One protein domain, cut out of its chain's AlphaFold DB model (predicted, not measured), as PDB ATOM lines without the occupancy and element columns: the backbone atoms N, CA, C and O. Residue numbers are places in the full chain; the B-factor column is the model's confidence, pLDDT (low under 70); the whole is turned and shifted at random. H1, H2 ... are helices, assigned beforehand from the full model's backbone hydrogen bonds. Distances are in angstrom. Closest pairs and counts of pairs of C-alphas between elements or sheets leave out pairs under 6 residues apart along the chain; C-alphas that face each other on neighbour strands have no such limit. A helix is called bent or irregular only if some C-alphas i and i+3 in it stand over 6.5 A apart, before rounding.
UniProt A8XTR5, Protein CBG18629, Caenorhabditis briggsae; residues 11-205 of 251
ATOM      1  N   GLU A  11     284.995 155.440 156.839       87.69
ATOM      2  CA  GLU A  11     283.803 155.789 157.632       87.69
ATOM      3  C   GLU A  11     283.631 157.309 157.750       87.69
ATOM      4  O   GLU A  11     282.515 157.823 157.656       87.69
ATOM      5  N   VAL A  12     284.739 158.045 157.892       88.00
ATOM      6  CA  VAL A  12     284.728 159.517 157.896       88.00
ATOM      7  C   VAL A  12     284.287 160.064 156.534       88.00
ATOM      8  O   VAL A  12     283.507 161.016 156.479       88.00
ATOM      9  N   LEU A  13     284.742 159.460 155.431       89.94
ATOM     10  CA  LEU A  13     284.369 159.884 154.079       89.94
ATOM     11  C   LEU A  13     282.880 159.642 153.782       89.94
ATOM     12  O   LEU A  13     282.222 160.523 153.227       89.94
ATOM     13  N   GLU A  14     282.336 158.495 154.196       92.31
ATOM     14  CA  GLU A  14     280.897 158.212 154.112       92.31
ATOM     15  C   GLU A  14     280.080 159.221 154.923       92.31
ATOM     16  O   GLU A  14     279.098 159.772 154.421       92.31
ATOM     17  N   LEU A  15     280.514 159.556 156.143       90.25
ATOM     18  CA  LEU A  15     279.830 160.557 156.963       90.25
ATOM     19  C   LEU A  15     279.799 161.936 156.280       90.25
ATOM     20  O   LEU A  15     278.755 162.593 156.262       90.25
ATOM     21  N   ILE A  16     280.915 162.358 155.675       93.00
ATOM     22  CA  ILE A  16     281.000 163.613 154.913       93.00
ATOM     23  C   ILE A  16     280.062 163.575 153.699       93.00
ATOM     24  O   ILE A  16     279.340 164.543 153.452       93.00
ATOM     25  N   TYR A  17     280.022 162.460 152.966       94.56
ATOM     26  CA  TYR A  17     279.129 162.299 151.818       94.56
ATOM     27  C   TYR A  17     277.648 162.384 152.222       94.56
ATOM     28  O   TYR A  17     276.881 163.126 151.599       94.56
ATOM     29  N   GLN A  18     277.245 161.693 153.296       93.50
ATOM     30  CA  GLN A  18     275.873 161.764 153.814       93.50
ATOM     31  C   GLN A  18     275.516 163.181 154.283       93.50
ATOM     32  O   GLN A  18     274.410 163.654 154.009       93.50
ATOM     33  N   LEU A  19     276.452 163.890 154.925       93.50
ATOM     34  CA  LEU A  19     276.250 165.274 155.360       93.50
ATOM     35  C   LEU A  19     276.051 166.222 154.168       93.50
ATOM     36  O   LEU A  19     275.092 166.994 154.155       93.50
ATOM     37  N   ILE A  20     276.902 166.137 153.141       95.06
ATOM     38  CA  ILE A  20     276.774 166.950 151.921       95.06
ATOM     39  C   ILE A  20     275.439 166.662 151.229       95.06
ATOM     40  O   ILE A  20     274.717 167.592 150.863       95.06
ATOM     41  N   ARG A  21     275.071 165.382 151.089       94.56
ATOM     42  CA  ARG A  21     273.795 164.972 150.489       94.56
ATOM     43  C   ARG A  21     272.601 165.550 151.251       94.56
ATOM     44  O   ARG A  21     271.663 166.036 150.618       94.56
ATOM     45  N   LEU A  22     272.641 165.525 152.583       93.31
ATOM     46  CA  LEU A  22     271.592 166.089 153.430       93.31
ATOM     47  C   LEU A  22     271.473 167.608 153.252       93.31
ATOM     48  O   LEU A  22     270.361 168.113 153.109       93.31
ATOM     49  N   ILE A  23     272.599 168.327 153.200       94.69
ATOM     50  CA  ILE A  23     272.624 169.784 152.985       94.69
ATOM     51  C   ILE A  23     272.027 170.142 151.621       94.69
ATOM     52  O   ILE A  23     271.164 171.015 151.535       94.69
ATOM     53  N   VAL A  24     272.436 169.447 150.555       94.31
ATOM     54  CA  VAL A  24     271.907 169.682 149.201       94.31
ATOM     55  C   VAL A  24     270.403 169.414 149.147       94.31
ATOM     56  O   VAL A  24     269.657 170.214 148.578       94.31
ATOM     57  N   LEU A  25     269.937 168.328 149.775       92.81
ATOM     58  CA  LEU A  25     268.511 168.014 149.864       92.81
ATOM     59  C   LEU A  25     267.743 169.110 150.619       92.81
ATOM     60  O   LEU A  25     266.689 169.544 150.156       92.81
ATOM     61  N   ALA A  26     268.275 169.586 151.746       90.50
ATOM     62  CA  ALA A  26     267.657 170.647 152.535       90.50
ATOM     63  C   ALA A  26     267.534 171.951 151.731       90.50
ATOM     64  O   ALA A  26     266.455 172.541 151.692       90.50
ATOM     65  N   ILE A  27     268.592 172.361 151.022       90.69
ATOM     66  CA  ILE A  27     268.573 173.548 150.151       90.69
ATOM     67  C   ILE A  27     267.535 173.388 149.035       90.69
ATOM     68  O   ILE A  27     266.763 174.312 148.776       90.69
ATOM     69  N   ALA A  28     267.471 172.215 148.398       90.75
ATOM     70  CA  ALA A  28     266.498 171.945 147.343       90.75
ATOM     71  C   ALA A  28     265.051 172.008 147.859       90.75
ATOM     72  O   ALA A  28     264.195 172.595 147.197       90.75
ATOM     73  N   ILE A  29     264.779 171.462 149.049       87.56
ATOM     74  CA  ILE A  29     263.456 171.528 149.691       87.56
ATOM     75  C   ILE A  29     263.102 172.976 150.046       87.56
ATOM     76  O   ILE A  29     261.990 173.416 149.752       87.56
ATOM     77  N   ILE A  30     264.041 173.732 150.624       85.25
ATOM     78  CA  ILE A  30     263.838 175.151 150.942       85.25
ATOM     79  C   ILE A  30     263.487 175.925 149.672       85.25
ATOM     80  O   ILE A  30     262.500 176.653 149.665       85.25
ATOM     81  N   PHE A  31     264.230 175.733 148.582       86.88
ATOM     82  CA  PHE A  31     263.944 176.398 147.312       86.88
ATOM     83  C   PHE A  31     262.577 175.995 146.738       86.88
ATOM     84  O   PHE A  31     261.806 176.858 146.315       86.88
ATOM     85  N   LEU A  32     262.249 174.697 146.779       86.94
ATOM     86  CA  LEU A  32     260.979 174.153 146.292       86.94
ATOM     87  C   LEU A  32     259.768 174.729 147.034       86.94
ATOM     88  O   LEU A  32     258.712 174.876 146.428       86.94
ATOM     89  N   VAL A  33     259.907 175.057 148.320       83.62
ATOM     90  CA  VAL A  33     258.821 175.621 149.139       83.62
ATOM     91  C   VAL A  33     258.820 177.152 149.107       83.62
ATOM     92  O   VAL A  33     257.765 177.764 148.930       83.62
ATOM     93  N   ALA A  34     259.984 177.789 149.235       77.94
ATOM     94  CA  ALA A  34     260.100 179.242 149.334       77.94
ATOM     95  C   ALA A  34     259.766 179.954 148.015       77.94
ATOM     96  O   ALA A  34     259.085 180.980 148.035       77.94
ATOM     97  N   ALA A  35     260.192 179.417 146.865       80.56
ATOM     98  CA  ALA A  35     259.958 180.075 145.579       80.56
ATOM     99  C   ALA A  35     258.458 180.165 145.212       80.56
ATOM    100  O   ALA A  35     258.013 181.254 144.835       80.56
ATOM    101  N   PRO A  36     257.636 179.104 145.368       83.62
ATOM    102  CA  PRO A  36     256.190 179.206 145.174       83.62
ATOM    103  C   PRO A  36     255.499 180.157 146.150       83.62
ATOM    104  O   PRO A  36     254.592 180.877 145.738       83.62
ATOM    105  N   LEU A  37     255.918 180.184 147.420       79.06
ATOM    106  CA  LEU A  37     255.354 181.097 148.421       79.06
ATOM    107  C   LEU A  37     255.632 182.558 148.059       79.06
ATOM    108  O   LEU A  37     254.707 183.369 148.037       79.06
ATOM    109  N   LEU A  38     256.875 182.875 147.687       80.00
ATOM    110  CA  LEU A  38     257.261 184.211 147.235       80.00
ATOM    111  C   LEU A  38     256.452 184.641 146.004       80.00
ATOM    112  O   LEU A  38     255.935 185.757 145.948       80.00
ATOM    113  N   LEU A  39     256.301 183.740 145.029       83.12
ATOM    114  CA  LEU A  39     255.495 184.001 143.839       83.12
ATOM    115  C   LEU A  39     254.019 184.221 144.196       83.12
ATOM    116  O   LEU A  39     253.389 185.118 143.640       83.12
ATOM    117  N   ALA A  40     253.461 183.434 145.118       81.62
ATOM    118  CA  ALA A  40     252.074 183.568 145.548       81.62
ATOM    119  C   ALA A  40     251.812 184.929 146.211       81.62
ATOM    120  O   ALA A  40     250.865 185.613 145.825       81.62
ATOM    121  N   VAL A  41     252.683 185.355 147.131       78.50
ATOM    122  CA  VAL A  41     252.606 186.678 147.775       78.50
ATOM    123  C   VAL A  41     252.694 187.795 146.732       78.50
ATOM    124  O   VAL A  41     251.858 188.700 146.711       78.50
ATOM    125  N   HIS A  42     253.640 187.692 145.792       84.06
ATOM    126  CA  HIS A  42     253.769 188.650 144.689       84.06
ATOM    127  C   HIS A  42     252.494 188.752 143.847       84.06
ATOM    128  O   HIS A  42     252.022 189.848 143.535       84.06
ATOM    129  N   LEU A  43     251.906 187.607 143.494       84.62
ATOM    130  CA  LEU A  43     250.675 187.560 142.713       84.62
ATOM    131  C   LEU A  43     249.500 188.200 143.458       84.62
ATOM    132  O   LEU A  43     248.707 188.883 142.813       84.62
ATOM    133  N   VAL A  44     249.398 188.038 144.780       81.75
ATOM    134  CA  VAL A  44     248.367 188.713 145.591       81.75
ATOM    135  C   VAL A  44     248.527 190.226 145.534       81.75
ATOM    136  O   VAL A  44     247.560 190.931 145.246       81.75
ATOM    137  N   HIS A  45     249.744 190.733 145.737       85.25
ATOM    138  CA  HIS A  45     250.009 192.172 145.713       85.25
ATOM    139  C   HIS A  45     249.644 192.801 144.369       85.25
ATOM    140  O   HIS A  45     248.923 193.800 144.307       85.25
ATOM    141  N   VAL A  46     250.070 192.164 143.280       88.25
ATOM    142  CA  VAL A  46     249.725 192.600 141.925       88.25
ATOM    143  C   VAL A  46     248.216 192.530 141.696       88.25
ATOM    144  O   VAL A  46     247.630 193.428 141.087       88.25
ATOM    145  N   HIS A  47     247.561 191.490 142.212       84.44
ATOM    146  CA  HIS A  47     246.126 191.330 142.073       84.44
ATOM    147  C   HIS A  47     245.337 192.436 142.782       84.44
ATOM    148  O   HIS A  47     244.403 192.986 142.198       84.44
ATOM    149  N   HIS A  48     245.734 192.810 143.998       84.38
ATOM    150  CA  HIS A  48     245.151 193.939 144.725       84.38
ATOM    151  C   HIS A  48     245.221 195.236 143.911       84.38
ATOM    152  O   HIS A  48     244.205 195.910 143.742       84.38
ATOM    153  N   ILE A  49     246.376 195.533 143.304       89.12
ATOM    154  CA  ILE A  49     246.527 196.703 142.428       89.12
ATOM    155  C   ILE A  49     245.612 196.600 141.201       89.12
ATOM    156  O   ILE A  49     244.933 197.569 140.859       89.12
ATOM    157  N   PHE A  50     245.544 195.435 140.547       86.94
ATOM    158  CA  PHE A  50     244.660 195.252 139.393       86.94
ATOM    159  C   PHE A  50     243.186 195.438 139.742       86.94
ATOM    160  O   PHE A  50     242.469 196.081 138.974       86.94
ATOM    161  N   LEU A  51     242.729 194.924 140.886       82.38
ATOM    162  CA  LEU A  51     241.356 195.130 141.346       82.38
ATOM    163  C   LEU A  51     241.055 196.612 141.561       82.38
ATOM    164  O   LEU A  51     240.014 197.093 141.105       82.38
ATOM    165  N   SER A  52     241.975 197.342 142.191       88.31
ATOM    166  CA  SER A  52     241.811 198.774 142.432       88.31
ATOM    167  C   SER A  52     241.780 199.588 141.148       88.31
ATOM    168  O   SER A  52     240.892 200.422 140.964       88.31
ATOM    169  N   LEU A  53     242.697 199.318 140.221       88.38
ATOM    170  CA  LEU A  53     242.734 200.003 138.931       88.38
ATOM    171  C   LEU A  53     241.507 199.683 138.080       88.38
ATOM    172  O   LEU A  53     240.948 200.584 137.457       88.38
ATOM    173  N   LEU A  54     241.039 198.433 138.097       83.00
ATOM    174  CA  LEU A  54     239.818 198.039 137.403       83.00
ATOM    175  C   LEU A  54     238.590 198.752 137.985       83.00
ATOM    176  O   LEU A  54     237.735 199.203 137.222       83.00
ATOM    177  N   ALA A  55     238.511 198.890 139.312       81.88
ATOM    178  CA  ALA A  55     237.438 199.629 139.977       81.88
ATOM    179  C   ALA A  55     237.417 201.102 139.551       81.88
ATOM    180  O   ALA A  55     236.375 201.612 139.132       81.88
ATOM    181  N   ILE A  56     238.583 201.751 139.566       87.25
ATOM    182  CA  ILE A  56     238.754 203.141 139.124       87.25
ATOM    183  C   ILE A  56     238.385 203.287 137.642       87.25
ATOM    184  O   ILE A  56     237.589 204.153 137.287       87.25
ATOM    185  N   GLN A  57     238.894 202.409 136.774       87.12
ATOM    186  CA  GLN A  57     238.570 202.404 135.347       87.12
ATOM    187  C   GLN A  57     237.061 202.291 135.113       87.12
ATOM    188  O   GLN A  57     236.501 203.041 134.314       87.12
ATOM    189  N   ARG A  58     236.389 201.360 135.797       82.06
ATOM    190  CA  ARG A  58     234.940 201.156 135.658       82.06
ATOM    191  C   ARG A  58     234.153 202.366 136.134       82.06
ATOM    192  O   ARG A  58     233.203 202.753 135.460       82.06
ATOM    193  N   PHE A  59     234.559 202.963 137.249       85.50
ATOM    194  CA  PHE A  59     233.963 204.193 137.755       85.50
ATOM    195  C   PHE A  59     234.080 205.332 136.735       85.50
ATOM    196  O   PHE A  59     233.072 205.943 136.382       85.50
ATOM    197  N   ILE A  60     235.284 205.560 136.198       85.75
ATOM    198  CA  ILE A  60     235.536 206.618 135.212       85.75
ATOM    199  C   ILE A  60     234.711 206.393 133.947       85.75
ATOM    200  O   ILE A  60     234.010 207.301 133.518       85.75
ATOM    201  N   LEU A  61     234.735 205.187 133.373       83.81
ATOM    202  CA  LEU A  61     233.978 204.888 132.153       83.81
ATOM    203  C   LEU A  61     232.465 205.049 132.342       83.81
ATOM    204  O   LEU A  61     231.764 205.410 131.401       83.81
ATOM    205  N   TYR A  62     231.960 204.777 133.547       80.06
ATOM    206  CA  TYR A  62     230.536 204.871 133.841       80.06
ATOM    207  C   TYR A  62     230.060 206.321 134.019       80.06
ATOM    208  O   TYR A  62     229.032 206.698 133.461       80.06
ATOM    209  N   PHE A  63     230.785 207.139 134.790       83.50
ATOM    210  CA  PHE A  63     230.381 208.522 135.092       83.50
ATOM    211  C   PHE A  63     230.926 209.558 134.102       83.50
ATOM    212  O   PHE A  63     230.330 210.619 133.930       83.50
ATOM    213  N   PHE A  64     232.036 209.248 133.433       87.50
ATOM    214  CA  PHE A  64     232.753 210.142 132.528       87.50
ATOM    215  C   PHE A  64     233.089 209.419 131.214       87.50
ATOM    216  O   PHE A  64     234.265 209.202 130.908       87.50
ATOM    217  N   PRO A  65     232.085 209.071 130.389       83.38
ATOM    218  CA  PRO A  65     232.307 208.357 129.126       83.38
ATOM    219  C   PRO A  65     233.250 209.110 128.171       83.38
ATOM    220  O   PRO A  65     233.995 208.496 127.416       83.38
ATOM    221  N   ASN A  66     233.322 210.443 128.269       84.19
ATOM    222  CA  ASN A  66     234.262 211.268 127.502       84.19
ATOM    223  C   ASN A  66     235.743 210.914 127.756       84.19
ATOM    224  O   ASN A  66     236.594 211.192 126.910       84.19
ATOM    225  N   LEU A  67     236.059 210.292 128.898       85.50
ATOM    226  CA  LEU A  67     237.409 209.851 129.255       85.50
ATOM    227  C   LEU A  67     237.754 208.454 128.721       85.50
ATOM    228  O   LEU A  67     238.870 207.981 128.937       85.50
ATOM    229  N   GLU A  68     236.851 207.796 127.986       83.12
ATOM    230  CA  GLU A  68     237.077 206.455 127.439       83.12
ATOM    231  C   GLU A  68     238.379 206.368 126.641       83.12
ATOM    232  O   GLU A  68     239.140 205.423 126.827       83.12
ATOM    233  N   LYS A  69     238.713 207.385 125.840       80.88
ATOM    234  CA  LYS A  69     239.949 207.414 125.038       80.88
ATOM    235  C   LYS A  69     241.236 207.389 125.876       80.88
ATOM    236  O   LYS A  69     242.269 206.963 125.373       80.88
ATOM    237  N   PHE A  70     241.183 207.839 127.130       78.25
ATOM    238  CA  PHE A  70     242.338 207.862 128.034       78.25
ATOM    239  C   PHE A  70     242.464 206.591 128.874       78.25
ATOM    240  O   PHE A  70     243.550 206.288 129.354       78.25
ATOM    241  N   VAL A  71     241.365 205.857 129.062       79.62
ATOM    242  CA  VAL A  71     241.310 204.674 129.936       79.62
ATOM    243  C   VAL A  71     241.222 203.367 129.129       79.62
ATOM    244  O   VAL A  71     241.595 202.299 129.615       79.62
ATOM    245  N   SER A  72     240.753 203.424 127.879       74.88
ATOM    246  CA  SER A  72     240.733 202.293 126.948       74.88
ATOM    247  C   SER A  72     242.070 202.185 126.213       74.88
ATOM    248  O   SER A  72     242.321 202.780 125.168       74.88
ATOM    249  N   PHE A  73     242.978 201.412 126.799       77.00
ATOM    250  CA  PHE A  73     244.276 201.145 126.196       77.00
ATOM    251  C   PHE A  73     244.194 200.012 125.169       77.00
ATOM    252  O   PHE A  73     243.488 199.021 125.355       77.00
ATOM    253  N   GLY A  74     244.968 200.131 124.087       78.19
ATOM    254  CA  GLY A  74     245.183 199.026 123.155       78.19
ATOM    255  C   GLY A  74     246.026 197.908 123.780       78.19
ATOM    256  O   GLY A  74     246.822 198.156 124.688       78.19
ATOM    257  N   PHE A  75     245.916 196.691 123.233       75.62
ATOM    258  CA  PHE A  75     246.566 195.476 123.754       75.62
ATOM    259  C   PHE A  75     248.046 195.681 124.120       75.62
ATOM    260  O   PHE A  75     248.456 195.378 125.235       75.62
ATOM    261  N   LYS A  76     248.837 196.289 123.222       78.88
ATOM    262  CA  LYS A  76     250.275 196.539 123.443       78.88
ATOM    263  C   LYS A  76     250.552 197.429 124.662       78.88
ATOM    264  O   LYS A  76     251.515 197.188 125.384       78.88
ATOM    265  N   THR A  77     249.731 198.453 124.892       82.81
ATOM    266  CA  THR A  77     249.883 199.380 126.025       82.81
ATOM    267  C   THR A  77     249.450 198.714 127.327       82.81
ATOM    268  O   THR A  77     250.174 198.801 128.316       82.81
ATOM    269  N   THR A  78     248.342 197.967 127.315       80.75
ATOM    270  CA  THR A  78     247.892 197.169 128.466       80.75
ATOM    271  C   THR A  78     248.946 196.149 128.887       80.75
ATOM    272  O   THR A  78     249.255 196.045 130.070       80.75
ATOM    273  N   THR A  79     249.559 195.441 127.935       80.19
ATOM    274  CA  THR A  79     250.628 194.478 128.225       80.19
ATOM    275  C   THR A  79     251.839 195.150 128.876       80.19
ATOM    276  O   THR A  79     252.329 194.659 129.890       80.19
ATOM    277  N   LYS A  80     252.296 196.301 128.359       86.94
ATOM    278  CA  LYS A  80     253.391 197.068 128.987       86.94
ATOM    279  C   LYS A  80     253.046 197.493 130.415       86.94
ATOM    280  O   LYS A  80     253.885 197.386 131.302       86.94
ATOM    281  N   PHE A  81     251.813 197.936 130.635       88.06
ATOM    282  CA  PHE A  81     251.338 198.370 131.943       88.06
ATOM    283  C   PHE A  81     251.250 197.214 132.954       88.06
ATOM    284  O   PHE A  81     251.652 197.369 134.102       88.06
ATOM    285  N   ILE A  82     250.818 196.028 132.511       88.25
ATOM    286  CA  ILE A  82     250.840 194.797 133.318       88.25
ATOM    287  C   ILE A  82     252.270 194.471 133.760       88.25
ATOM    288  O   ILE A  82     252.511 194.285 134.952       88.25
ATOM    289  N   TYR A  83     253.230 194.448 132.829       88.81
ATOM    290  CA  TYR A  83     254.633 194.191 133.171       88.81
ATOM    291  C   TYR A  83     255.205 195.252 134.114       88.81
ATOM    292  O   TYR A  83     255.930 194.910 135.043       88.81
ATOM    293  N   PHE A  84     254.841 196.520 133.917       92.00
ATOM    294  CA  PHE A  84     255.242 197.610 134.802       92.00
ATOM    295  C   PHE A  84     254.731 197.415 136.236       92.00
ATOM    296  O   PHE A  84     255.505 197.572 137.178       92.00
ATOM    297  N   ILE A  85     253.467 197.016 136.421       91.69
ATOM    298  CA  ILE A  85     252.910 196.730 137.754       91.69
ATOM    299  C   ILE A  85     253.631 195.548 138.401       91.69
ATOM    300  O   ILE A  85     254.045 195.649 139.555       91.69
ATOM    301  N   HIS A  86     253.833 194.455 137.660       89.94
ATOM    302  CA  HIS A  86     254.588 193.309 138.169       89.94
ATOM    303  C   HIS A  86     256.007 193.698 138.589       89.94
ATOM    304  O   HIS A  86     256.470 193.244 139.628       89.94
ATOM    305  N   PHE A  87     256.692 194.537 137.812       89.19
ATOM    306  CA  PHE A  87     258.022 195.019 138.170       89.19
ATOM    307  C   PHE A  87     257.981 195.903 139.424       89.19
ATOM    308  O   PHE A  87     258.745 195.674 140.356       89.19
ATOM    309  N   SER A  88     257.044 196.852 139.485       88.94
ATOM    310  CA  SER A  88     256.865 197.770 140.618       88.94
ATOM    311  C   SER A  88     256.600 197.037 141.939       88.94
ATOM    312  O   SER A  88     257.235 197.338 142.947       88.94
ATOM    313  N   CYS A  89     255.748 196.008 141.932       87.31
ATOM    314  CA  CYS A  89     255.487 195.172 143.111       87.31
ATOM    315  C   CYS A  89     256.713 194.399 143.609       87.31
ATOM    316  O   CYS A  89     256.732 193.986 144.764       87.31
ATOM    317  N   PHE A  90     257.730 194.202 142.766       84.75
ATOM    318  CA  PHE A  90     258.950 193.495 143.144       84.75
ATOM    319  C   PHE A  90     259.989 194.417 143.803       84.75
ATOM    320  O   PHE A  90     260.849 193.931 144.528       84.75
ATOM    321  N   ILE A  91     259.902 195.741 143.598       84.81
ATOM    322  CA  ILE A  91     260.854 196.750 144.112       84.81
ATOM    323  C   ILE A  91     260.983 196.773 145.651       84.81
ATOM    324  O   ILE A  91     262.108 196.943 146.130       84.81
ATOM    325  N   PRO A  92     259.912 196.599 146.455       80.94
ATOM    326  CA  PRO A  92     260.017 196.642 147.915       80.94
ATOM    327  C   PRO A  92     260.989 195.612 148.513       80.94
ATOM    328  O   PRO A  92     261.638 195.911 149.512       80.94
ATOM    329  N   PHE A  93     261.150 194.440 147.884       75.88
ATOM    330  CA  PHE A  93     262.062 193.386 148.351       75.88
ATOM    331  C   PHE A  93     263.541 193.828 148.379       75.88
ATOM    332  O   PHE A  93     264.134 193.857 149.460       75.88
ATOM    333  N   PRO A  94     264.168 194.214 147.247       78.62
ATOM    334  CA  PRO A  94     265.544 194.706 147.253       78.62
ATOM    335  C   PRO A  94     265.682 196.053 147.976       78.62
ATOM    336  O   PRO A  94     266.713 196.297 148.601       78.62
ATOM    337  N   ALA A  95     264.656 196.912 147.949       80.44
ATOM    338  CA  ALA A  95     264.682 198.181 148.677       80.44
ATOM    339  C   ALA A  95     264.810 197.967 150.195       80.44
ATOM    340  O   ALA A  95     265.616 198.636 150.840       80.44
ATOM    341  N   SER A  96     264.090 196.988 150.753       72.62
ATOM    342  CA  SER A  96     264.201 196.618 152.169       72.62
ATOM    343  C   SER A  96     265.611 196.171 152.548       72.62
ATOM    344  O   SER A  96     266.101 196.515 153.624       72.62
ATOM    345  N   PHE A  97     266.274 195.413 151.673       73.88
ATOM    346  CA  PHE A  97     267.643 194.956 151.901       73.88
ATOM    347  C   PHE A  97     268.632 196.132 151.937       73.88
ATOM    348  O   PHE A  97     269.466 196.217 152.836       73.88
ATOM    349  N   ILE A  98     268.487 197.087 151.012       80.06
ATOM    350  CA  ILE A  98     269.325 198.296 150.956       80.06
ATOM    351  C   ILE A  98     269.122 199.172 152.200       80.06
ATOM    352  O   ILE A  98     270.101 199.623 152.795       80.06
ATOM    353  N   VAL A  99     267.869 199.394 152.616       77.69
ATOM    354  CA  VAL A  99     267.553 200.183 153.820       77.69
ATOM    355  C   VAL A  99     268.154 199.536 155.068       77.69
ATOM    356  O   VAL A  99     268.730 200.243 155.890       77.69
ATOM    357  N   ASN A 100     268.083 198.208 155.193       71.00
ATOM    358  CA  ASN A 100     268.676 197.493 156.322       71.00
ATOM    359  C   ASN A 100     270.203 197.679 156.390       71.00
ATOM    360  O   ASN A 100     270.715 198.040 157.449       71.00
ATOM    361  N   ILE A 101     270.912 197.531 155.261       76.19
ATOM    362  CA  ILE A 101     272.362 197.783 155.192       76.19
ATOM    363  C   ILE A 101     272.676 199.219 155.619       76.19
ATOM    364  O   ILE A 101     273.558 199.443 156.445       76.19
ATOM    365  N   PHE A 102     271.942 200.196 155.083       79.88
ATOM    366  CA  PHE A 102     272.177 201.609 155.371       79.88
ATOM    367  C   PHE A 102     271.953 201.950 156.853       79.88
ATOM    368  O   PHE A 102     272.794 202.595 157.478       79.88
ATOM    369  N   VAL A 103     270.850 201.477 157.441       74.69
ATOM    370  CA  VAL A 103     270.534 201.699 158.861       74.69
ATOM    371  C   VAL A 103     271.546 200.999 159.771       74.69
ATOM    372  O   VAL A 103     271.989 201.613 160.745       74.69
ATOM    373  N   GLY A 104     271.954 199.768 159.436       73.94
ATOM    374  CA  GLY A 104     272.963 199.011 160.182       73.94
ATOM    375  C   GLY A 104     274.335 199.691 160.196       73.94
ATOM    376  O   GLY A 104     274.990 199.733 161.235       73.94
ATOM    377  N   VAL A 105     274.734 200.310 159.077       77.31
ATOM    378  CA  VAL A 105     275.967 201.112 158.993       77.31
ATOM    379  C   VAL A 105     275.890 202.364 159.874       77.31
ATOM    380  O   VAL A 105     276.872 202.700 160.530       77.31
ATOM    381  N   ILE A 106     274.740 203.045 159.924       78.06
ATOM    382  CA  ILE A 106     274.584 204.288 160.700       78.06
ATOM    383  C   ILE A 106     274.506 204.030 162.210       78.06
ATOM    384  O   ILE A 106     275.108 204.770 162.983       78.06
ATOM    385  N   HIS A 107     273.758 203.013 162.646       78.38
ATOM    386  CA  HIS A 107     273.452 202.809 164.070       78.38
ATOM    387  C   HIS A 107     274.404 201.838 164.784       78.38
ATOM    388  O   HIS A 107     274.196 201.558 165.964       78.38
ATOM    389  N   GLY A 108     275.421 201.298 164.097       69.06
ATOM    390  CA  GLY A 108     276.451 200.436 164.696       69.06
ATOM    391  C   GLY A 108     275.913 199.173 165.383       69.06
ATOM    392  O   GLY A 108     276.597 198.573 166.207       69.06
ATOM    393  N   SER A 109     274.678 198.783 165.073       66.56
ATOM    394  CA  SER A 109     273.966 197.655 165.667       66.56
ATOM    395  C   SER A 109     273.733 196.594 164.599       66.56
ATOM    396  O   SER A 109     273.373 196.912 163.463       66.56
ATOM    397  N   THR A 110     273.918 195.319 164.957       59.34
ATOM    398  CA  THR A 110     273.473 194.181 164.141       59.34
ATOM    399  C   THR A 110     271.951 194.142 164.186       59.34
ATOM    400  O   THR A 110     271.349 193.431 164.989       59.34
ATOM    401  N   PHE A 111     271.330 195.009 163.393       61.25
ATOM    402  CA  PHE A 111     269.887 195.090 163.271       61.25
ATOM    403  C   PHE A 111     269.366 193.756 162.733       61.25
ATOM    404  O   PHE A 111     269.845 193.278 161.703       61.25
ATOM    405  N   ASP A 112     268.408 193.147 163.431       68.19
ATOM    406  CA  ASP A 112     267.852 191.862 163.019       68.19
ATOM    407  C   ASP A 112     267.101 192.030 161.691       68.19
ATOM    408  O   ASP A 112     266.042 192.662 161.620       68.19
ATOM    409  N   ILE A 113     267.680 191.464 160.630       64.19
ATOM    410  CA  ILE A 113     267.159 191.483 159.260       64.19
ATOM    411  C   ILE A 113     265.710 190.980 159.232       64.19
ATOM    412  O   ILE A 113     264.893 191.521 158.482       64.19
ATOM    413  N   ALA A 114     265.372 190.004 160.081       67.44
ATOM    414  CA  ALA A 114     264.028 189.444 160.149       67.44
ATOM    415  C   ALA A 114     262.993 190.491 160.590       67.44
ATOM    416  O   ALA A 114     261.932 190.604 159.977       67.44
ATOM    417  N   THR A 115     263.319 191.315 161.589       69.88
ATOM    418  CA  THR A 115     262.383 192.312 162.141       69.88
ATOM    419  C   THR A 115     262.074 193.446 161.163       69.88
ATOM    420  O   THR A 115     260.920 193.855 161.027       69.88
ATOM    421  N   VAL A 116     263.081 193.929 160.429       68.25
ATOM    422  CA  VAL A 116     262.917 195.017 159.450       68.25
ATOM    423  C   VAL A 116     262.125 194.542 158.235       68.25
ATOM    424  O   VAL A 116     261.212 195.242 157.791       68.25
ATOM    425  N   LEU A 117     262.433 193.342 157.728       68.62
ATOM    426  CA  LEU A 117     261.674 192.730 156.635       68.62
ATOM    427  C   LEU A 117     260.206 192.538 157.029       68.62
ATOM    428  O   LEU A 117     259.319 192.907 156.260       68.62
ATOM    429  N   GLN A 118     259.953 192.057 158.249       72.00
ATOM    430  CA  GLN A 118     258.600 191.863 158.767       72.00
ATOM    431  C   GLN A 118     257.828 193.189 158.876       72.00
ATOM    432  O   GLN A 118     256.681 193.271 158.443       72.00
ATOM    433  N   GLN A 119     258.436 194.255 159.408       69.88
ATOM    434  CA  GLN A 119     257.768 195.560 159.523       69.88
ATOM    435  C   GLN A 119     257.445 196.186 158.160       69.88
ATOM    436  O   GLN A 119     256.367 196.767 157.979       69.88
ATOM    437  N   LEU A 120     258.354 196.066 157.189       71.44
ATOM    438  CA  LEU A 120     258.133 196.581 155.838       71.44
ATOM    439  C   LEU A 120     257.069 195.776 155.091       71.44
ATOM    440  O   LEU A 120     256.224 196.379 154.429       71.44
ATOM    441  N   GLU A 121     257.050 194.452 155.250       73.69
ATOM    442  CA  GLU A 121     256.000 193.594 154.697       73.69
ATOM    443  C   GLU A 121     254.625 193.962 155.268       73.69
ATOM    444  O   GLU A 121     253.689 194.198 154.500       73.69
ATOM    445  N   ILE A 122     254.511 194.120 156.592       74.19
ATOM    446  CA  ILE A 122     253.265 194.541 157.256       74.19
ATOM    447  C   ILE A 122     252.806 195.906 156.739       74.19
ATOM    448  O   ILE A 122     251.631 196.085 156.402       74.19
ATOM    449  N   THR A 123     253.722 196.873 156.653       74.94
ATOM    450  CA  THR A 123     253.410 198.231 156.183       74.94
ATOM    451  C   THR A 123     252.933 198.212 154.731       74.94
ATOM    452  O   THR A 123     251.905 198.810 154.400       74.94
ATOM    453  N   TYR A 124     253.640 197.483 153.865       82.00
ATOM    454  CA  TYR A 124     253.298 197.347 152.454       82.00
ATOM    455  C   TYR A 124     251.941 196.657 152.269       82.00
ATOM    456  O   TYR A 124     251.061 197.196 151.591       82.00
ATOM    457  N   HIS A 125     251.724 195.525 152.938       77.94
ATOM    458  CA  HIS A 125     250.469 194.779 152.883       77.94
ATOM    459  C   HIS A 125     249.279 195.618 153.377       77.94
ATOM    460  O   HIS A 125     248.234 195.678 152.723       77.94
ATOM    461  N   THR A 126     249.455 196.349 154.481       76.94
ATOM    462  CA  THR A 126     248.433 197.259 155.023       76.94
ATOM    463  C   THR A 126     248.106 198.379 154.034       76.94
ATOM    464  O   THR A 126     246.933 198.656 153.779       76.94
ATOM    465  N   SER A 127     249.124 198.988 153.415       81.88
ATOM    466  CA  SER A 127     248.922 200.060 152.431       81.88
ATOM    467  C   SER A 127     248.113 199.594 151.213       81.88
ATOM    468  O   SER A 127     247.182 200.283 150.789       81.88
ATOM    469  N   LEU A 128     248.392 198.389 150.701       83.69
ATOM    470  CA  LEU A 128     247.644 197.801 149.590       83.69
ATOM    471  C   LEU A 128     246.190 197.521 149.969       83.69
ATOM    472  O   LEU A 128     245.291 197.844 149.194       83.69
ATOM    473  N   ASN A 129     245.940 196.977 151.160       78.81
ATOM    474  CA  ASN A 129     244.575 196.735 151.625       78.81
ATOM    475  C   ASN A 129     243.772 198.038 151.760       78.81
ATOM    476  O   ASN A 129     242.618 198.085 151.331       78.81
ATOM    477  N   CYS A 130     244.381 199.124 152.246       82.69
ATOM    478  CA  CYS A 130     243.737 200.442 152.276       82.69
ATOM    479  C   CYS A 130     243.350 200.936 150.871       82.69
ATOM    480  O   CYS A 130     242.242 201.453 150.680       82.69
ATOM    481  N   ILE A 131     244.230 200.752 149.880       87.50
ATOM    482  CA  ILE A 131     243.957 201.107 148.477       87.50
ATOM    483  C   ILE A 131     242.798 200.267 147.930       87.50
ATOM    484  O   ILE A 131     241.874 200.820 147.325       87.50
ATOM    485  N   VAL A 132     242.797 198.954 148.187       83.31
ATOM    486  CA  VAL A 132     241.722 198.047 147.759       83.31
ATOM    487  C   VAL A 132     240.390 198.465 148.360       83.31
ATOM    488  O   VAL A 132     239.443 198.680 147.606       83.31
ATOM    489  N   ILE A 133     240.317 198.668 149.675       81.75
ATOM    490  CA  ILE A 133     239.085 199.090 150.355       81.75
ATOM    491  C   ILE A 133     238.585 200.420 149.780       81.75
ATOM    492  O   ILE A 133     237.425 200.516 149.380       81.75
ATOM    493  N   SER A 134     239.468 201.412 149.645       84.75
ATOM    494  CA  SER A 134     239.116 202.728 149.091       84.75
ATOM    495  C   SER A 134     238.587 202.624 147.660       84.75
ATOM    496  O   SER A 134     237.560 203.207 147.319       84.75
ATOM    497  N   SER A 135     239.246 201.825 146.821       86.50
ATOM    498  CA  SER A 135     238.814 201.587 145.443       86.50
ATOM    499  C   SER A 135     237.504 200.798 145.362       86.50
ATOM    500  O   SER A 135     236.697 201.031 144.464       86.50
ATOM    501  N   ALA A 136     237.244 199.910 146.322       81.56
ATOM    502  CA  ALA A 136     236.026 199.121 146.373       81.56
ATOM    503  C   ALA A 136     234.798 199.991 146.705       81.56
ATOM    504  O   ALA A 136     233.713 199.742 146.174       81.56
ATOM    505  N   LEU A 137     234.973 201.067 147.485       83.44
ATOM    506  CA  LEU A 137     233.918 202.059 147.742       83.44
ATOM    507  C   LEU A 137     233.433 202.750 146.460       83.44
ATOM    508  O   LEU A 137     232.259 203.110 146.382       83.44
ATOM    509  N   LEU A 138     234.273 202.870 145.423       84.38
ATOM    510  CA  LEU A 138     233.873 203.438 144.126       84.38
ATOM    511  C   LEU A 138     232.811 202.595 143.405       84.38
ATOM    512  O   LEU A 138     232.111 203.110 142.533       84.38
ATOM    513  N   TYR A 139     232.617 201.327 143.781       76.94
ATOM    514  CA  TYR A 139     231.511 200.529 143.250       76.94
ATOM    515  C   TYR A 139     230.146 200.930 143.820       76.94
ATOM    516  O   TYR A 139     229.138 200.721 143.146       76.94
ATOM    517  N   ILE A 140     230.080 201.544 145.007       79.38
ATOM    518  CA  ILE A 140     228.826 202.006 145.630       79.38
ATOM    519  C   ILE A 140     228.090 203.041 144.757       79.38
ATOM    520  O   ILE A 140     226.913 202.828 144.456       79.38
ATOM    521  N   PRO A 141     228.714 204.137 144.283       79.31
ATOM    522  CA  PRO A 141     228.025 205.085 143.405       79.31
ATOM    523  C   PRO A 141     227.615 204.445 142.068       79.31
ATOM    524  O   PRO A 141     226.522 204.725 141.560       79.31
ATOM    525  N   ILE A 142     228.426 203.526 141.523       77.50
ATOM    526  CA  ILE A 142     228.067 202.749 140.323       77.50
ATOM    527  C   ILE A 142     226.793 201.931 140.595       77.50
ATOM    528  O   ILE A 142     225.839 202.003 139.824       77.50
ATOM    529  N   LEU A 143     226.725 201.223 141.726       72.88
ATOM    530  CA  LEU A 143     225.551 200.469 142.177       72.88
ATOM    531  C   LEU A 143     224.302 201.353 142.274       72.88
ATOM    532  O   LEU A 143     223.279 201.036 141.665       72.88
ATOM    533  N   ILE A 144     224.388 202.469 143.005       77.62
ATOM    534  CA  ILE A 144     223.259 203.387 143.233       77.62
ATOM    535  C   ILE A 144     222.692 203.883 141.903       77.62
ATOM    536  O   ILE A 144     221.480 203.849 141.683       77.62
ATOM    537  N   SER A 145     223.560 204.308 140.987       78.31
ATOM    538  CA  SER A 145     223.127 204.814 139.685       78.31
ATOM    539  C   SER A 145     222.478 203.729 138.812       78.31
ATOM    540  O   SER A 145     221.455 204.001 138.184       78.31
ATOM    541  N   ILE A 146     222.986 202.489 138.831       71.88
ATOM    542  CA  ILE A 146     222.375 201.349 138.127       71.88
ATOM    543  C   ILE A 146     220.984 201.049 138.696       71.88
ATOM    544  O   ILE A 146     220.035 200.851 137.933       71.88
ATOM    545  N   PHE A 147     220.835 201.030 140.023       70.81
ATOM    546  CA  PHE A 147     219.535 200.805 140.659       70.81
ATOM    547  C   PHE A 147     218.539 201.915 140.327       70.81
ATOM    548  O   PHE A 147     217.378 201.615 140.039       70.81
ATOM    549  N   ARG A 148     218.998 203.171 140.283       72.56
ATOM    550  CA  ARG A 148     218.174 204.319 139.889       72.56
ATOM    551  C   ARG A 148     217.676 204.200 138.447       72.56
ATOM    552  O   ARG A 148     216.526 204.527 138.181       72.56
ATOM    553  N   LEU A 149     218.498 203.687 137.530       65.94
ATOM    554  CA  LEU A 149     218.179 203.556 136.099       65.94
ATOM    555  C   LEU A 149     217.454 202.247 135.730       65.94
ATOM    556  O   LEU A 149     217.056 202.066 134.581       65.94
ATOM    557  N   ARG A 150     217.225 201.342 136.691       62.44
ATOM    558  CA  ARG A 150     216.628 200.008 136.471       62.44
ATOM    559  C   ARG A 150     215.218 200.030 135.866       62.44
ATOM    560  O   ARG A 150     214.799 199.028 135.301       62.44
ATOM    561  N   HIS A 151     214.496 201.139 135.999       61.97
ATOM    562  CA  HIS A 151     213.142 201.309 135.470       61.97
ATOM    563  C   HIS A 151     213.096 201.461 133.937       61.97
ATOM    564  O   HIS A 151     212.014 201.409 133.361       61.97
ATOM    565  N   LEU A 152     214.244 201.629 133.265       61.22
ATOM    566  CA  LEU A 152     214.317 201.758 131.810       61.22
ATOM    567  C   LEU A 152     214.322 200.374 131.115       61.22
ATOM    568  O   LEU A 152     215.241 199.580 131.349       61.22
ATOM    569  N   PRO A 153     213.365 200.086 130.202       51.22
ATOM    570  CA  PRO A 153     213.217 198.776 129.544       51.22
ATOM    571  C   PRO A 153     214.441 198.314 128.732       51.22
ATOM    572  O   PRO A 153     214.657 197.115 128.545       51.22
ATOM    573  N   SER A 154     215.286 199.241 128.260       54.06
ATOM    574  CA  SER A 154     216.476 198.922 127.448       54.06
ATOM    575  C   SER A 154     217.573 198.180 128.230       54.06
ATOM    576  O   SER A 154     218.347 197.428 127.638       54.06
ATOM    577  N   ILE A 155     217.601 198.309 129.562       49.84
ATOM    578  CA  ILE A 155     218.563 197.637 130.458       49.84
ATOM    579  C   ILE A 155     218.121 196.195 130.774       49.84
ATOM    580  O   ILE A 155     218.887 195.373 131.292       49.84
ATOM    581  N   GLU A 156     216.884 195.825 130.438       52.00
ATOM    582  CA  GLU A 156     216.350 194.503 130.745       52.00
ATOM    583  C   GLU A 156     216.892 193.402 129.815       52.00
ATOM    584  O   GLU A 156     217.029 192.253 130.247       52.00
ATOM    585  N   LYS A 157     217.301 193.760 128.589       46.97
ATOM    586  CA  LYS A 157     217.562 192.809 127.493       46.97
ATOM    587  C   LYS A 157     219.033 192.400 127.298       46.97
ATOM    588  O   LYS A 157     219.292 191.360 126.693       46.97
ATOM    589  N   HIS A 158     220.009 193.135 127.841       44.81
ATOM    590  CA  HIS A 158     221.443 192.818 127.721       44.81
ATOM    591  C   HIS A 158     222.128 192.915 129.089       44.81
ATOM    592  O   HIS A 158     222.311 194.009 129.610       44.81
ATOM    593  N   LYS A 159     222.494 191.789 129.722       54.25
ATOM    594  CA  LYS A 159     223.001 191.818 131.112       54.25
ATOM    595  C   LYS A 159     224.388 191.198 131.299       54.25
ATOM    596  O   LYS A 159     224.479 190.175 131.959       54.25
ATOM    597  N   PRO A 160     225.471 191.850 130.837       49.69
ATOM    598  CA  PRO A 160     226.794 191.731 131.457       49.69
ATOM    599  C   PRO A 160     226.894 192.509 132.794       49.69
ATOM    600  O   PRO A 160     227.758 192.215 133.615       49.69
ATOM    601  N   HIS A 161     225.974 193.449 133.062       52.97
ATOM    602  CA  HIS A 161     226.000 194.347 134.231       52.97
ATOM    603  C   HIS A 161     225.707 193.693 135.591       52.97
ATOM    604  O   HIS A 161     226.233 194.154 136.596       52.97
ATOM    605  N   LYS A 162     224.898 192.624 135.664       55.25
ATOM    606  CA  LYS A 162     224.593 191.957 136.951       55.25
ATOM    607  C   LYS A 162     225.803 191.218 137.532       55.25
ATOM    608  O   LYS A 162     225.916 191.085 138.741       55.25
ATOM    609  N   TYR A 163     226.694 190.732 136.675       58.03
ATOM    610  CA  TYR A 163     227.778 189.834 137.072       58.03
ATOM    611  C   TYR A 163     228.929 190.572 137.745       58.03
ATOM    612  O   TYR A 163     229.356 190.187 138.829       58.03
ATOM    613  N   ILE A 164     229.346 191.686 137.141       59.22
ATOM    614  CA  ILE A 164     230.330 192.599 137.729       59.22
ATOM    615  C   ILE A 164     229.805 193.117 139.075       59.22
ATOM    616  O   ILE A 164     230.556 193.173 140.034       59.22
ATOM    617  N   LEU A 165     228.494 193.367 139.178       60.16
ATOM    618  CA  LEU A 165     227.827 193.806 140.403       60.16
ATOM    619  C   LEU A 165     227.939 192.806 141.568       60.16
ATOM    620  O   LEU A 165     228.295 193.186 142.681       60.16
ATOM    621  N   TYR A 166     227.625 191.526 141.333       65.50
ATOM    622  CA  TYR A 166     227.712 190.498 142.377       65.50
ATOM    623  C   TYR A 166     229.159 190.215 142.768       65.50
ATOM    624  O   TYR A 166     229.450 190.084 143.953       65.50
ATOM    625  N   GLN A 167     230.066 190.185 141.790       67.12
ATOM    626  CA  GLN A 167     231.497 190.061 142.048       67.12
ATOM    627  C   GLN A 167     231.990 191.178 142.975       67.12
ATOM    628  O   GLN A 167     232.712 190.907 143.929       67.12
ATOM    629  N   THR A 168     231.553 192.417 142.743       64.94
ATOM    630  CA  THR A 168     231.980 193.565 143.548       64.94
ATOM    631  C   THR A 168     231.341 193.589 144.930       64.94
ATOM    632  O   THR A 168     232.016 193.936 145.890       64.94
ATOM    633  N   ILE A 169     230.079 193.162 145.066       68.31
ATOM    634  CA  ILE A 169     229.420 193.040 146.379       68.31
ATOM    635  C   ILE A 169     230.126 191.985 147.241       68.31
ATOM    636  O   ILE A 169     230.419 192.247 148.404       68.31
ATOM    637  N   ILE A 170     230.430 190.816 146.668       73.12
ATOM    638  CA  ILE A 170     231.115 189.734 147.388       73.12
ATOM    639  C   ILE A 170     232.540 190.164 147.770       73.12
ATOM    640  O   ILE A 170     232.966 189.912 148.895       73.12
ATOM    641  N   LEU A 171     233.251 190.862 146.876       73.25
ATOM    642  CA  LEU A 171     234.594 191.386 147.140       73.25
ATOM    643  C   LEU A 171     234.607 192.415 148.282       73.25
ATOM    644  O   LEU A 171     235.428 192.306 149.189       73.25
ATOM    645  N   VAL A 172     233.689 193.391 148.257       70.75
ATOM    646  CA  VAL A 172     233.558 194.408 149.317       70.75
ATOM    647  C   VAL A 172     233.228 193.745 150.652       70.75
ATOM    648  O   VAL A 172     233.856 194.056 151.661       70.75
ATOM    649  N   PHE A 173     232.278 192.807 150.660       76.88
ATOM    650  CA  PHE A 173     231.890 192.090 151.872       76.88
ATOM    651  C   PHE A 173     233.064 191.304 152.472       76.88
ATOM    652  O   PHE A 173     233.330 191.433 153.664       76.88
ATOM    653  N   TYR A 174     233.804 190.554 151.647       77.94
ATOM    654  CA  TYR A 174     234.987 189.817 152.096       77.94
ATOM    655  C   TYR A 174     236.040 190.743 152.722       77.94
ATOM    656  O   TYR A 174     236.476 190.491 153.844       77.94
ATOM    657  N   LYS A 175     236.389 191.851 152.052       73.38
ATOM    658  CA  LYS A 175     237.424 192.776 152.546       73.38
ATOM    659  C   LYS A 175     237.022 193.503 153.834       73.38
ATOM    660  O   LYS A 175     237.884 193.772 154.666       73.38
ATOM    661  N   ILE A 176     235.731 193.780 154.042       74.94
ATOM    662  CA  ILE A 176     235.235 194.330 155.316       74.94
ATOM    663  C   ILE A 176     235.394 193.307 156.448       74.94
ATOM    664  O   ILE A 176     235.892 193.657 157.517       74.94
ATOM    665  N   VAL A 177     235.000 192.048 156.221       78.19
ATOM    666  CA  VAL A 177     235.123 190.976 157.227       78.19
ATOM    667  C   VAL A 177     236.587 190.742 157.598       78.19
ATOM    668  O   VAL A 177     236.913 190.645 158.781       78.19
ATOM    669  N   GLU A 178     237.476 190.710 156.608       74.00
ATOM    670  CA  GLU A 178     238.916 190.568 156.823       74.00
ATOM    671  C   GLU A 178     239.486 191.724 157.664       74.00
ATOM    672  O   GLU A 178     240.104 191.481 158.701       74.00
ATOM    673  N   ALA A 179     239.200 192.979 157.297       70.75
ATOM    674  CA  ALA A 179     239.692 194.154 158.024       70.75
ATOM    675  C   ALA A 179     239.227 194.190 159.495       70.75
ATOM    676  O   ALA A 179     239.999 194.540 160.396       70.75
ATOM    677  N   VAL A 180     237.975 193.799 159.755       72.81
ATOM    678  CA  VAL A 180     237.427 193.692 161.117       72.81
ATOM    679  C   VAL A 180     238.119 192.576 161.902       72.81
ATOM    680  O   VAL A 180     238.484 192.778 163.060       72.81
ATOM    681  N   THR A 181     238.359 191.427 161.269       70.50
ATOM    682  CA  THR A 181     239.016 190.270 161.900       70.50
ATOM    683  C   THR A 181     240.440 190.611 162.346       70.50
ATOM    684  O   THR A 181     240.799 190.340 163.492       70.50
ATOM    685  N   VAL A 182     241.216 191.289 161.491       68.62
ATOM    686  CA  VAL A 182     242.573 191.762 161.823       68.62
ATOM    687  C   VAL A 182     242.558 192.787 162.964       68.62
ATOM    688  O   VAL A 182     243.428 192.761 163.831       68.62
ATOM    689  N   SER A 183     241.552 193.667 163.007       67.50
ATOM    690  CA  SER A 183     241.459 194.722 164.030       67.50
ATOM    691  C   SER A 183     241.089 194.193 165.422       67.50
ATOM    692  O   SER A 183     241.554 194.735 166.426       67.50
ATOM    693  N   ILE A 184     240.244 193.156 165.494       68.62
ATOM    694  CA  ILE A 184     239.761 192.568 166.756       68.62
ATOM    695  C   ILE A 184     240.800 191.615 167.355       68.62
ATOM    696  O   ILE A 184     241.056 191.650 168.558       68.62
ATOM    697  N   LEU A 185     241.410 190.766 166.530       64.50
ATOM    698  CA  LEU A 185     242.288 189.690 166.986       64.50
ATOM    699  C   LEU A 185     243.747 190.159 167.120       64.50
ATOM    700  O   LEU A 185     244.627 189.521 166.561       64.50
ATOM    701  N   LYS A 186     244.031 191.267 167.822       58.84
ATOM    702  CA  LYS A 186     245.405 191.776 168.049       58.84
ATOM    703  C   LYS A 186     246.321 190.695 168.657       58.84
ATOM    704  O   LYS A 186     246.429 190.575 169.873       58.84
ATOM    705  N   THR A 187     246.958 189.881 167.825       53.38
ATOM    706  CA  THR A 187     247.842 188.787 168.236       53.38
ATOM    707  C   THR A 187     248.914 188.609 167.168       53.38
ATOM    708  O   THR A 187     248.600 188.558 165.979       53.38
ATOM    709  N   ASP A 188     250.171 188.493 167.594       56.78
ATOM    710  CA  ASP A 188     251.361 188.578 166.732       56.78
ATOM    711  C   ASP A 188     251.424 187.510 165.618       56.78
ATOM    712  O   ASP A 188     252.012 187.743 164.564       56.78
ATOM    713  N   ASN A 189     250.742 186.369 165.787       55.25
ATOM    714  CA  ASN A 189     250.714 185.271 164.809       55.25
ATOM    715  C   ASN A 189     249.617 185.395 163.729       55.25
ATOM    716  O   ASN A 189     249.587 184.601 162.787       55.25
ATOM    717  N   ASN A 190     248.712 186.374 163.831       55.62
ATOM    718  CA  ASN A 190     247.530 186.451 162.959       55.62
ATOM    719  C   ASN A 190     247.811 187.050 161.574       55.62
ATOM    720  O   ASN A 190     247.029 186.843 160.649       55.62
ATOM    721  N   LEU A 191     248.945 187.733 161.403       56.69
ATOM    722  CA  LEU A 191     249.338 188.329 160.122       56.69
ATOM    723  C   LEU A 191     249.646 187.263 159.063       56.69
ATOM    724  O   LEU A 191     249.140 187.355 157.949       56.69
ATOM    725  N   LEU A 192     250.372 186.199 159.428       56.00
ATOM    726  CA  LEU A 192     250.664 185.089 158.510       56.00
ATOM    727  C   LEU A 192     249.395 184.331 158.105       56.00
ATOM    728  O   LEU A 192     249.236 183.970 156.939       56.00
ATOM    729  N   VAL A 193     248.468 184.123 159.047       59.16
ATOM    730  CA  VAL A 193     247.172 183.488 158.760       59.16
ATOM    731  C   VAL A 193     246.358 184.353 157.796       59.16
ATOM    732  O   VAL A 193     245.848 183.818 156.813       59.16
ATOM    733  N   SER A 194     246.308 185.673 158.021       61.25
ATOM    734  CA  SER A 194     245.613 186.625 157.143       61.25
ATOM    735  C   SER A 194     246.185 186.612 155.727       61.25
ATOM    736  O   SER A 194     245.430 186.508 154.764       61.25
ATOM    737  N   SER A 195     247.514 186.636 155.573       62.03
ATOM    738  CA  SER A 195     248.154 186.612 154.253       62.03
ATOM    739  C   SER A 195     247.901 185.301 153.502       62.03
ATOM    740  O   SER A 195     247.639 185.325 152.300       62.03
ATOM    741  N   VAL A 196     247.913 184.154 154.192       65.44
ATOM    742  CA  VAL A 196     247.594 182.854 153.577       65.44
ATOM    743  C   VAL A 196     246.127 182.792 153.158       65.44
ATOM    744  O   VAL A 196     245.832 182.347 152.044       65.44
ATOM    745  N   THR A 197     245.201 183.268 153.995       66.94
ATOM    746  CA  THR A 197     243.786 183.346 153.608       66.94
ATOM    747  C   THR A 197     243.587 184.262 152.410       66.94
ATOM    748  O   THR A 197     242.857 183.891 151.489       66.94
ATOM    749  N   ASP A 198     244.307 185.382 152.345       68.19
ATOM    750  CA  ASP A 198     244.200 186.322 151.235       68.19
ATOM    751  C   ASP A 198     244.704 185.724 149.915       68.19
ATOM    752  O   ASP A 198     244.077 185.930 148.873       68.19
ATOM    753  N   ILE A 199     245.759 184.897 149.947       71.44
ATOM    754  CA  ILE A 199     246.242 184.147 148.773       71.44
ATOM    755  C   ILE A 199     245.131 183.275 148.184       71.44
ATOM    756  O   ILE A 199     244.856 183.345 146.982       71.44
ATOM    757  N   PHE A 200     244.469 182.462 149.007       70.50
ATOM    758  CA  PHE A 200     243.434 181.553 148.512       70.50
ATOM    759  C   PHE A 200     242.160 182.294 148.120       70.50
ATOM    760  O   PHE A 200     241.614 182.064 147.036       70.50
ATOM    761  N   VAL A 201     241.679 183.191 148.977       73.00
ATOM    762  CA  VAL A 201     240.394 183.852 148.761       73.00
ATOM    763  C   VAL A 201     240.462 184.810 147.580       73.00
ATOM    764  O   VAL A 201     239.527 184.832 146.783       73.00
ATOM    765  N   THR A 202     241.577 185.509 147.370       70.44
ATOM    766  CA  THR A 202     241.754 186.368 146.191       70.44
ATOM    767  C   THR A 202     241.679 185.564 144.889       70.44
ATOM    768  O   THR A 202     240.976 185.958 143.958       70.44
ATOM    769  N   GLN A 203     242.311 184.385 144.823       71.69
ATOM    770  CA  GLN A 203     242.210 183.501 143.650       71.69
ATOM    771  C   GLN A 203     240.775 183.001 143.433       71.69
ATOM    772  O   GLN A 203     240.270 182.990 142.306       71.69
ATOM    773  N   LEU A 204     240.084 182.637 144.514       69.44
ATOM    774  CA  LEU A 204     238.700 182.172 144.459       69.44
ATOM    775  C   LEU A 204     237.730 183.290 144.051       69.44
ATOM    776  O   LEU A 204     236.882 183.071 143.188       69.44
ATOM    777  N   LEU A 205     237.878 184.502 144.584       68.75
ATOM    778  CA  LEU A 205     237.018 185.655 144.289       68.75
ATOM    779  C   LEU A 205     237.113 186.137 142.843       68.75
ATOM    780  O   LEU A 205     236.191 186.781 142.349       68.75
TER     781      LEU A 205
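This is residues 11 to 205 of the 251 residues of the protein "Protein CBG18629" of Caenorhabditis briggsae (UniProt A8XTR5). What would one see first? One very long helix, H1, makes an arm with its residues 11 to 36, which stick out; on the rest of it H5 packs side by side, while H3 crosses it on one side and H8 on the other. H2, H3 and H4 fold back along that first side, H5 with H6 runs along H1 again, and the helical hairpin of H7 and H8 covers the other side. What is it made of? The printed part has 195 residues with eight named helices, H1 to H8 in order, and no named strand: all helix. How large is it? It is loose, with a radius of gyration of the C-alphas of 23.0 A, and spans 87 by 40 by 37 A, the arm adding to the length.

What does the hub touch? H1, residues 11 to 63, touches five helices. With residues 57 to 61 alone it touches H2, residues 65 to 71, as a hairpin, closest at the C-alphas of Leu 61 and Glu 68, 5.9 A; with 42 to 49 alone it touches H3, residues 75 to 90, at a steep tilt of 52 degrees, closest at the C-alphas of Val 46 and His 86, 6.2 A. With 45 to 56 alone it touches H5, residues 113 to 137, at a shallow tilt of 25 degrees, the same way, closest at the C-alphas of Ser 52 and Ser 135, 5.1 A. And the others? H1 touches H6, residues 139 to 149, closest at the C-alphas of Phe 59 and Ile 142, 6.6 A, and H8, residues 190 to 205, at a steep tilt of 60 degrees, closest at the C-alphas of Val 44 and Ile 199, 6.0 A. H4, residues 92 to 107, and H5 form a hairpin, closest at the C-alphas of Ser 96 and Leu 117, 6.4 A; H7, residues 161 to 184, touches H5, closest at the C-alphas of Ala 136 and Val 172, 6.1 A, and H8, closest at the C-alphas of Leu 171 and Leu 205, 6.8 A. H1, H5, H6 and H7 are a bundle, helices gathered roughly lengthwise, though H1 and H7 are apart. Are the backbones helical? Every O i to N i+4 pair is within hydrogen-bond range in H4, H5, H6 and H8, against 48 of 49 in H1, 11 of 12 in H3, 19 of 20 in H7 and 1 of 3 in H2, where 3 of 4 O i to N i+3 pairs are.

Where do the ends lie? H1 begins at C-alpha 11, (283.803, 155.789, 157.632), and H8 ends at C-alpha 205, (237.018, 185.655, 144.289). How long are the helices? H1 measures 78.4 A, H5 36.7 A and H7 35.4 A from first to last C-alpha. Is any uneven? H2 is irregular, with C-alphas 66 and 69 7.3 A apart.

Is it unbroken? The printed part has no cut, and the link from H6 to H7, 11 residues, is long. Where is confidence low? The mean pLDDT of the printed part is 76.5, and 51 residues are under 70, among them 149 to 169 and 182 to 198.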